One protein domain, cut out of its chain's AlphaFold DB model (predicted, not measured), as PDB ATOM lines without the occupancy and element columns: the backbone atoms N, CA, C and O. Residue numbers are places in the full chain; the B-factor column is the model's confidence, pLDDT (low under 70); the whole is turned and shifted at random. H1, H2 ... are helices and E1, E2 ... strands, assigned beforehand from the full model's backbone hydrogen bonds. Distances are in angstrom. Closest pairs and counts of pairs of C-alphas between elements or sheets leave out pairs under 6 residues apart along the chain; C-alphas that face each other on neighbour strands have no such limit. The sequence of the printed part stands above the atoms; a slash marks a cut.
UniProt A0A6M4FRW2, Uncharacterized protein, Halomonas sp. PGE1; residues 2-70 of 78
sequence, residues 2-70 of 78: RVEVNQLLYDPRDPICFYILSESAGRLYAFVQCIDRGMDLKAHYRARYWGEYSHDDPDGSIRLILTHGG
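This is residues 2 to 70 of the 78 residues of an uncharacterized protein of Halomonas sp. PGE1 (UniProt A0A6M4FRW2). A strongly twisted sheet of five strands curls round one helix, H1. Three long strands, E3, E4 and E5, make an elongated slab, and the short hairpin E1 and E2 joins it at the last residues of E4, with H1 in the hollow between E1 and E5. The printed part has 69 residues, with five named strands, E1 to E5, followed along the chain by one named helix, H1; the sheet is branched, with the antiparallel neighbour pairs E1 and E2, E2 and E4, E3 and E4, and E4 and E5, and the class is mixed, helices and strands. The whole is compact, with a radius of gyration of the C-alphas of 11.8 A, and its outline is elongated, 40 by 22 by 19 A.

E4, residues 27 to 36, has three neighbours. E3, residues 18 to 24, and E5, residues 45 to 52, form hairpins with it and lie on opposite sides of it; E3, E4 and E5 are a meander, each strand the antiparallel neighbour of the one before. N 22 and O 29 are 2.9 A apart, and N 32 and O 49 2.8 A, within hydrogen-bond range. E2, residues 8 to 10, lies on the same side of E4 as E3, beside residues 34 to 36, antiparallel at 116 degrees, with N 9 and O 35 2.8 A apart. E1, residues 3 to 5, forms a hairpin with E2; N 3 and O 10 are 2.9 A apart. E1 and E5 are apart. H1, residues 58 to 68, is on the sheet. Its closest C-alphas to E5 are those of Ile 65 and Gly 51, 5.3 A, and to E1 those of Arg 63 and Val 3, 6.2 A. Every O i to N i+4 pair in H1 is within hydrogen-bond range.

E4 is 27.1 A long, from C-alpha 27 at (15.091, 26.375, 1.241); E5 is 23.3 A, E3 19.7 A and H1 15.3 A. E1 begins at C-alpha 3, (4.396, 19.292, 19.349), and H1 ends at C-alpha 68, (4.795, 31.930, 13.614).

The C-alphas farthest apart, those of Gly 26 and Asp 40, are 39.9 A apart. The printed part has no cut and no long link. Mean pLDDT of the printed part is 96.8, and no printed residue is under 70.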
ATOM      1  N   ARG A   2       5.998  14.967  19.107       95.56
ATOM      2  CA  ARG A   2       4.657  15.475  19.448       95.56
ATOM      3  C   ARG A   2       4.852  16.929  19.857       95.56
ATOM      4  O   ARG A   2       5.628  17.193  20.771       95.56
ATOM      5  N   VAL A   3       4.180  17.851  19.181       97.50
ATOM      6  CA  VAL A   3       4.396  19.292  19.349       97.50
ATOM      7  C   VAL A   3       3.095  19.953  19.765       97.50
ATOM      8  O   VAL A   3       2.063  19.762  19.132       97.50
ATOM      9  N   GLU A   4       3.155  20.734  20.836       97.31
ATOM     10  CA  GLU A   4       2.005  21.413  21.416       97.31
ATOM     11  C   GLU A   4       2.324  22.900  21.591       97.31
ATOM     12  O   GLU A   4       3.342  23.255  22.194       97.31
ATOM     13  N   VAL A   5       1.481  23.761  21.017       97.12
ATOM     14  CA  VAL A   5       1.626  25.223  21.021       97.12
ATOM     15  C   VAL A   5       0.243  25.836  21.217       97.12
ATOM     16  O   VAL A   5      -0.585  25.806  20.310       97.12
ATOM     17  N   ASN A   6      -0.015  26.410  22.396       96.19
ATOM     18  CA  ASN A   6      -1.338  26.920  22.771       96.19
ATOM     19  C   ASN A   6      -2.432  25.851  22.532       96.19
ATOM     20  O   ASN A   6      -2.311  24.712  22.983       96.19
ATOM     21  N   GLN A   7      -3.489  26.188  21.794       97.56
ATOM     22  CA  GLN A   7      -4.554  25.261  21.421       97.56
ATOM     23  C   GLN A   7      -4.158  24.259  20.322       97.56
ATOM     24  O   GLN A   7      -4.858  23.264  20.130       97.56
ATOM     25  N   LEU A   8      -3.035  24.475  19.633       97.69
ATOM     26  CA  LEU A   8      -2.587  23.645  18.518       97.69
ATOM     27  C   LEU A   8      -1.804  22.422  18.998       97.69
ATOM     28  O   LEU A   8      -0.952  22.508  19.887       97.69
ATOM     29  N   LEU A   9      -2.068  21.284  18.364       98.06
ATOM     30  CA  LEU A   9      -1.400  20.016  18.613       98.06
ATOM     31  C   LEU A   9      -1.053  19.336  17.291       98.06
ATOM     32  O   LEU A   9      -1.927  19.033  16.484       98.06
ATOM     33  N   TYR A  10       0.225  19.022  17.113       98.19
ATOM     34  CA  TYR A  10       0.692  18.075  16.115       98.19
ATOM     35  C   TYR A  10       1.102  16.768  16.808       98.19
ATOM     36  O   TYR A  10       2.040  16.743  17.610       98.19
ATOM     37  N   ASP A  11       0.406  15.675  16.496       97.25
ATOM     38  CA  ASP A  11       0.730  14.324  16.957       97.25
ATOM     39  C   ASP A  11       0.649  13.359  15.765       97.25
ATOM     40  O   ASP A  11      -0.454  13.087  15.302       97.25
ATOM     41  N   PRO A  12       1.769  12.811  15.260       95.44
ATOM     42  CA  PRO A  12       1.782  11.945  14.078       95.44
ATOM     43  C   PRO A  12       1.052  10.609  14.289       95.44
ATOM     44  O   PRO A  12       0.896   9.840  13.346       95.44
ATOM     45  N   ARG A  13       0.624  10.299  15.521       95.94
ATOM     46  CA  ARG A  13      -0.249   9.153  15.811       95.94
ATOM     47  C   ARG A  13      -1.712   9.442  15.480       95.94
ATOM     48  O   ARG A  13      -2.492   8.503  15.357       95.94
ATOM     49  N   ASP A  14      -2.084  10.715  15.365       95.88
ATOM     50  CA  ASP A  14      -3.408  11.129  14.924       95.88
ATOM     51  C   ASP A  14      -3.435  11.228  13.388       95.88
ATOM     52  O   ASP A  14      -2.625  11.960  12.813       95.88
ATOM     53  N   PRO A  15      -4.363  10.540  12.700       94.25
ATOM     54  CA  PRO A  15      -4.409  10.516  11.240       94.25
ATOM     55  C   PRO A  15      -4.690  11.883  10.601       94.25
ATOM     56  O   PRO A  15      -4.471  12.039   9.398       94.25
ATOM     57  N   ILE A  16      -5.175  12.883  11.350       94.06
ATOM     58  CA  ILE A  16      -5.337  14.232  10.798       94.06
ATOM     59  C   ILE A  16      -4.022  15.015  10.765       94.06
ATOM     60  O   ILE A  16      -3.936  16.000  10.028       94.06
ATOM     61  N   CYS A  17      -3.029  14.618  11.563       96.88
ATOM     62  CA  CYS A  17      -1.753  15.308  11.663       96.88
ATOM     63  C   CYS A  17      -0.770  14.755  10.636       96.88
ATOM     64  O   CYS A  17      -0.305  13.622  10.728       96.88
ATOM     65  N   PHE A  18      -0.390  15.589   9.678       96.31
ATOM     66  CA  PHE A  18       0.663  15.273   8.721       96.31
ATOM     67  C   PHE A  18       1.371  16.553   8.297       96.31
ATOM     68  O   PHE A  18       0.877  17.656   8.524       96.31
ATOM     69  N   TYR A  19       2.528  16.414   7.667       96.38
ATOM     70  CA  TYR A  19       3.130  17.513   6.932       96.38
ATOM     71  C   TYR A  19       3.686  17.005   5.612       96.38
ATOM     72  O   TYR A  19       4.059  15.840   5.486       96.38
ATOM     73  N   ILE A  20       3.721  17.896   4.632       96.06
ATOM     74  CA  ILE A  20       4.401  17.673   3.359       96.06
ATOM     75  C   ILE A  20       5.578  18.635   3.272       96.06
ATOM     76  O   ILE A  20       5.481  19.779   3.723       96.06
ATOM     77  N   LEU A  21       6.688  18.157   2.722       97.44
ATOM     78  CA  LEU A  21       7.883  18.960   2.504       97.44
ATOM     79  C   LEU A  21       7.926  19.427   1.051       97.44
ATOM     80  O   LEU A  21       7.601  18.665   0.142       97.44
ATOM     81  N   SER A  22       8.317  20.678   0.842       97.00
ATOM     82  CA  SER A  22       8.499  21.263  -0.483       97.00
ATOM     83  C   SER A  22       9.721  22.167  -0.475       97.00
ATOM     84  O   SER A  22       9.872  23.006   0.414       97.00
ATOM     85  N   GLU A  23      10.599  21.987  -1.453       97.38
ATOM     86  CA  GLU A  23      11.782  22.822  -1.619       97.38
ATOM     87  C   GLU A  23      11.489  23.970  -2.589       97.38
ATOM     88  O   GLU A  23      10.885  23.783  -3.646       97.38
ATOM     89  N   SER A  24      11.919  25.179  -2.237       95.06
ATOM     90  CA  SER A  24      11.812  26.354  -3.095       95.06
ATOM     91  C   SER A  24      12.975  27.304  -2.842       95.06
ATOM     92  O   SER A  24      13.292  27.613  -1.693       95.06
ATOM     93  N   ALA A  25      13.617  27.768  -3.918       94.38
ATOM     94  CA  ALA A  25      14.743  28.705  -3.867       94.38
ATOM     95  C   ALA A  25      15.866  28.288  -2.883       94.38
ATOM     96  O   ALA A  25      16.419  29.125  -2.171       94.38
ATOM     97  N   GLY A  26      16.185  26.989  -2.830       95.81
ATOM     98  CA  GLY A  26      17.237  26.436  -1.967       95.81
ATOM     99  C   GLY A  26      16.885  26.387  -0.477       95.81
ATOM    100  O   GLY A  26      17.776  26.224   0.354       95.81
ATOM    101  N   ARG A  27      15.606  26.554  -0.120       97.25
ATOM    102  CA  ARG A  27      15.091  26.375   1.241       97.25
ATOM    103  C   ARG A  27      14.016  25.301   1.259       97.25
ATOM    104  O   ARG A  27      13.220  25.192   0.325       97.25
ATOM    105  N   LEU A  28      13.979  24.539   2.343       98.19
ATOM    106  CA  LEU A  28      12.979  23.509   2.572       98.19
ATOM    107  C   LEU A  28      11.857  24.067   3.448       98.19
ATOM    108  O   LEU A  28      12.113  24.692   4.476       98.19
ATOM    109  N   TYR A  29      10.615  23.831   3.043       98.12
ATOM    110  CA  TYR A  29       9.424  24.263   3.762       98.12
ATOM    111  C   TYR A  29       8.562  23.060   4.118       98.12
ATOM    112  O   TYR A  29       8.455  22.114   3.338       98.12
ATOM    113  N   ALA A  30       7.900  23.123   5.269       97.50
ATOM    114  CA  ALA A  30       6.863  22.178   5.647       97.50
ATOM    115  C   ALA A  30       5.490  22.850   5.609       97.50
ATOM    116  O   ALA A  30       5.305  23.950   6.127       97.50
ATOM    117  N   PHE A  31       4.518  22.148   5.036       97.19
ATOM    118  CA  PHE A  31       3.102  22.487   5.089       97.19
ATOM    119  C   PHE A  31       2.430  21.508   6.045       97.19
ATOM    120  O   PHE A  31       2.247  20.333   5.726       97.19
ATOM    121  N   VAL A  32       2.119  21.988   7.242       96.94
ATOM    122  CA  VAL A  32       1.700  21.197   8.397       96.94
ATOM    123  C   VAL A  32       0.186  21.267   8.541       96.94
ATOM    124  O   VAL A  32      -0.377  22.354   8.648       96.94
ATOM    125  N   GLN A  33      -0.472  20.111   8.603       97.19
ATOM    126  CA  GLN A  33      -1.820  19.969   9.137       97.19
ATOM    127  C   GLN A  33      -1.739  19.449  10.577       97.19
ATOM    128  O   GLN A  33      -1.029  18.487  10.866       97.19
ATOM    129  N   CYS A  34      -2.468  20.096  11.481       96.81
ATOM    130  CA  CYS A  34      -2.492  19.807  12.912       96.81
ATOM    131  C   CYS A  34      -3.920  19.928  13.470       96.81
ATOM    132  O   CYS A  34      -4.846  20.334  12.757       96.81
ATOM    133  N   ILE A  35      -4.090  19.567  14.741       97.56
ATOM    134  CA  ILE A  35      -5.341  19.713  15.483       97.56
ATOM    135  C   ILE A  35      -5.375  21.099  16.133       97.56
ATOM    136  O   ILE A  35      -4.492  21.434  16.919       97.56
ATOM    137  N   ASP A  36      -6.418  21.878  15.868       97.00
ATOM    138  CA  ASP A  36      -6.832  22.988  16.722       97.00
ATOM    139  C   ASP A  36      -7.864  22.469  17.726       97.00
ATOM    140  O   ASP A  36      -8.947  21.997  17.359       97.00
ATOM    141  N   ARG A  37      -7.491  22.522  19.005       97.75
ATOM    142  CA  ARG A  37      -8.305  22.014  20.110       97.75
ATOM    143  C   ARG A  37      -9.263  23.054  20.686       97.75
ATOM    144  O   ARG A  37      -9.970  22.754  21.644       97.75
ATOM    145  N   GLY A  38      -9.326  24.251  20.106       96.00
ATOM    146  CA  GLY A  38     -10.146  25.349  20.599       96.00
ATOM    147  C   GLY A  38      -9.679  25.872  21.960       96.00
ATOM    148  O   GLY A  38      -8.724  25.381  22.562       96.00
ATOM    149  N   MET A  39     -10.371  26.890  22.469       94.50
ATOM    150  CA  MET A  39     -10.003  27.549  23.731       94.50
ATOM    151  C   MET A  39     -10.157  26.643  24.963       94.50
ATOM    152  O   MET A  39      -9.494  26.873  25.970       94.50
ATOM    153  N   ASP A  40     -11.019  25.627  24.896       95.75
ATOM    154  CA  ASP A  40     -11.252  24.666  25.979       95.75
ATOM    155  C   ASP A  40     -10.399  23.391  25.865       95.75
ATOM    156  O   ASP A  40     -10.496  22.513  26.722       95.75
ATOM    157  N   LEU A  41      -9.553  23.306  24.831       95.44
ATOM    158  CA  LEU A  41      -8.677  22.178  24.508       95.44
ATOM    159  C   LEU A  41      -9.404  20.847  24.234       95.44
ATOM    160  O   LEU A  41      -8.780  19.786  24.321       95.44
ATOM    161  N   LYS A  42     -10.698  20.878  23.891       94.50
ATOM    162  CA  LYS A  42     -11.510  19.674  23.634       94.50
ATOM    163  C   LYS A  42     -11.903  19.483  22.178       94.50
ATOM    164  O   LYS A  42     -12.361  18.397  21.821       94.50
ATOM    165  N   ALA A  43     -11.770  20.510  21.345       95.56
ATOM    166  CA  ALA A  43     -12.105  20.392  19.938       95.56
ATOM    167  C   ALA A  43     -11.098  19.510  19.182       95.56
ATOM    168  O   ALA A  43      -9.999  19.210  19.653       95.56
ATOM    169  N   HIS A  44     -11.491  19.095  17.982       95.69
ATOM    170  CA  HIS A  44     -10.642  18.325  17.076       95.69
ATOM    171  C   HIS A  44     -10.776  18.883  15.658       95.69
ATOM    172  O   HIS A  44     -11.292  18.241  14.744       95.69
ATOM    173  N   TYR A  45     -10.419  20.158  15.492       95.19
ATOM    174  CA  TYR A  45     -10.524  20.851  14.210       95.19
ATOM    175  C   TYR A  45      -9.220  20.764  13.427       95.19
ATOM    176  O   TYR A  45      -8.136  20.728  13.998       95.19
ATOM    177  N   ARG A  46      -9.308  20.767  12.096       94.88
ATOM    178  CA  ARG A  46      -8.120  20.835  11.237       94.88
ATOM    179  C   ARG A  46      -7.633  22.276  11.162       94.88
ATOM    180  O   ARG A  46      -8.383  23.149  10.732       94.88
ATOM    181  N   ALA A  47      -6.364  22.497  11.475       95.06
ATOM    182  CA  ALA A  47      -5.670  23.746  11.197       95.06
ATOM    183  C   ALA A  47      -4.423  23.481  10.353       95.06
ATOM    184  O   ALA A  47      -3.811  22.414  10.442       95.06
ATOM    185  N   ARG A  48      -4.072  24.440   9.491       96.81
ATOM    186  CA  ARG A  48      -2.975  24.294   8.533       96.81
ATOM    187  C   ARG A  48      -2.064  25.508   8.538       96.81
ATOM    188  O   ARG A  48      -2.527  26.646   8.429       96.81
ATOM    189  N   TYR A  49      -0.772  25.236   8.604       97.38
ATOM    190  CA  TYR A  49       0.285  26.235   8.664       97.38
ATOM    191  C   TYR A  49       1.431  25.842   7.745       97.38
ATOM    192  O   TYR A  49       1.556  24.680   7.365       97.38
ATOM    193  N   TRP A  50       2.280  26.796   7.393       97.56
ATOM    194  CA  TRP A  50       3.503  26.519   6.655       97.56
ATOM    195  C   TRP A  50       4.653  27.422   7.101       97.56
ATOM    196  O   TRP A  50       4.436  28.520   7.621       97.56
ATOM    197  N   GLY A  51       5.879  26.954   6.894       97.69
ATOM    198  CA  GLY A  51       7.103  27.707   7.155       97.69
ATOM    199  C   GLY A  51       8.350  26.869   6.886       97.69
ATOM    200  O   GLY A  51       8.245  25.748   6.388       97.69
ATOM    201  N   GLU A  52       9.523  27.438   7.156       97.94
ATOM    202  CA  GLU A  52      10.812  26.768   6.931       97.94
ATOM    203  C   GLU A  52      10.960  25.511   7.798       97.94
ATOM    204  O   GLU A  52      10.456  25.445   8.921       97.94
ATOM    205  N   TYR A  53      11.655  24.510   7.264       98.31
ATOM    206  CA  TYR A  53      11.866  23.219   7.904       98.31
ATOM    207  C   TYR A  53      13.329  22.787   7.815       98.31
ATOM    208  O   TYR A  53      13.946  22.853   6.753       98.31
ATOM    209  N   SER A  54      13.859  22.282   8.927       97.44
ATOM    210  CA  SER A  54      15.187  21.683   9.024       97.44
ATOM    211  C   SER A  54      15.092  20.203   9.390       97.44
ATOM    212  O   SER A  54      14.410  19.831  10.344       97.44
ATOM    213  N   HIS A  55      15.822  19.352   8.661       96.50
ATOM    214  CA  HIS A  55      15.979  17.938   9.021       96.50
ATOM    215  C   HIS A  55      16.804  17.735  10.298       96.50
ATOM    216  O   HIS A  55      16.626  16.715  10.960       96.50
ATOM    217  N   ASP A  56      17.658  18.699  10.652       97.56
ATOM    218  CA  ASP A  56      18.488  18.642  11.858       97.56
ATOM    219  C   ASP A  56      17.676  18.938  13.132       97.56
ATOM    220  O   ASP A  56      18.055  18.504  14.219       97.56
ATOM    221  N   ASP A  57      16.548  19.649  13.002       97.12
ATOM    222  CA  ASP A  57      15.621  19.950  14.102       97.12
ATOM    223  C   ASP A  57      14.150  19.927  13.632       97.12
ATOM    224  O   ASP A  57      13.520  20.977  13.431       97.12
ATOM    225  N   PRO A  58      13.575  18.728  13.425       96.19
ATOM    226  CA  PRO A  58      12.206  18.582  12.945       96.19
ATOM    227  C   PRO A  58      11.179  19.088  13.969       96.19
ATOM    228  O   PRO A  58      10.261  19.827  13.610       96.19
ATOM    229  N   ASP A  59      11.342  18.747  15.252       97.00
ATOM    230  CA  ASP A  59      10.433  19.151  16.332       97.00
ATOM    231  C   ASP A  59      10.436  20.677  16.530       97.00
ATOM    232  O   ASP A  59       9.365  21.283  16.671       97.00
ATOM    233  N   GLY A  60      11.610  21.316  16.493       98.00
ATOM    234  CA  GLY A  60      11.737  22.772  16.549       98.00
ATOM    235  C   GLY A  60      11.148  23.461  15.322       98.00
ATOM    236  O   GLY A  60      10.423  24.447  15.473       98.00
ATOM    237  N   SER A  61      11.346  22.899  14.128       98.25
ATOM    238  CA  SER A  61      10.738  23.406  12.889       98.25
ATOM    239  C   SER A  61       9.211  23.408  12.968       98.25
ATOM    240  O   SER A  61       8.575  24.443  12.765       98.25
ATOM    241  N   ILE A  62       8.598  22.280  13.349       98.12
ATOM    242  CA  ILE A  62       7.140  22.189  13.503       98.12
ATOM    243  C   ILE A  62       6.646  23.164  14.579       98.12
ATOM    244  O   ILE A  62       5.660  23.864  14.358       98.12
ATOM    245  N   ARG A  63       7.340  23.285  15.719       98.50
ATOM    246  CA  ARG A  63       6.985  24.252  16.772       98.50
ATOM    247  C   ARG A  63       7.008  25.692  16.259       98.50
ATOM    248  O   ARG A  63       6.066  26.439  16.533       98.50
ATOM    249  N   LEU A  64       8.043  26.086  15.520       98.25
ATOM    250  CA  LEU A  64       8.154  27.423  14.932       98.25
ATOM    251  C   LEU A  64       7.029  27.685  13.931       98.25
ATOM    252  O   LEU A  64       6.406  28.743  13.986       98.25
ATOM    253  N   ILE A  65       6.700  26.707  13.086       98.31
ATOM    254  CA  ILE A  65       5.599  26.807  12.121       98.31
ATOM    255  C   ILE A  65       4.251  26.986  12.825       98.31
ATOM    256  O   ILE A  65       3.472  27.852  12.438       98.31
ATOM    257  N   LEU A  66       3.968  26.223  13.883       97.50
ATOM    258  CA  LEU A  66       2.713  26.379  14.629       97.50
ATOM    259  C   LEU A  66       2.637  27.705  15.405       97.50
ATOM    260  O   LEU A  66       1.542  28.184  15.688       97.50
ATOM    261  N   THR A  67       3.782  28.306  15.746       97.88
ATOM    262  CA  THR A  67       3.838  29.571  16.501       97.88
ATOM    263  C   THR A  67       3.795  30.802  15.589       97.88
ATOM    264  O   THR A  67       3.132  31.788  15.910       97.88
ATOM    265  N   HIS A  68       4.506  30.763  14.459       97.56
ATOM    266  CA  HIS A  68       4.795  31.930  13.614       97.56
ATOM    267  C   HIS A  68       4.545  31.704  12.118       97.56
ATOM    268  O   HIS A  68       4.704  32.632  11.326       97.56
ATOM    269  N   GLY A  69       4.188  30.485  11.715       97.00
ATOM    270  CA  GLY A  69       4.007  30.123  10.316       97.00
ATOM    271  C   GLY A  69       2.828  30.832   9.657       97.00
ATOM    272  O   GLY A  69       1.867  31.271  10.298       97.00
ATOM    273  N   GLY A  70       2.886  30.910   8.331       96.19
ATOM    274  CA  GLY A  70       1.780  31.418   7.533       96.19
ATOM    275  C   GLY A  70       0.592  30.462   7.589       96.19
ATOM    276  O   GLY A  70       0.765  29.243   7.599       96.19
TER     277      GLY A  70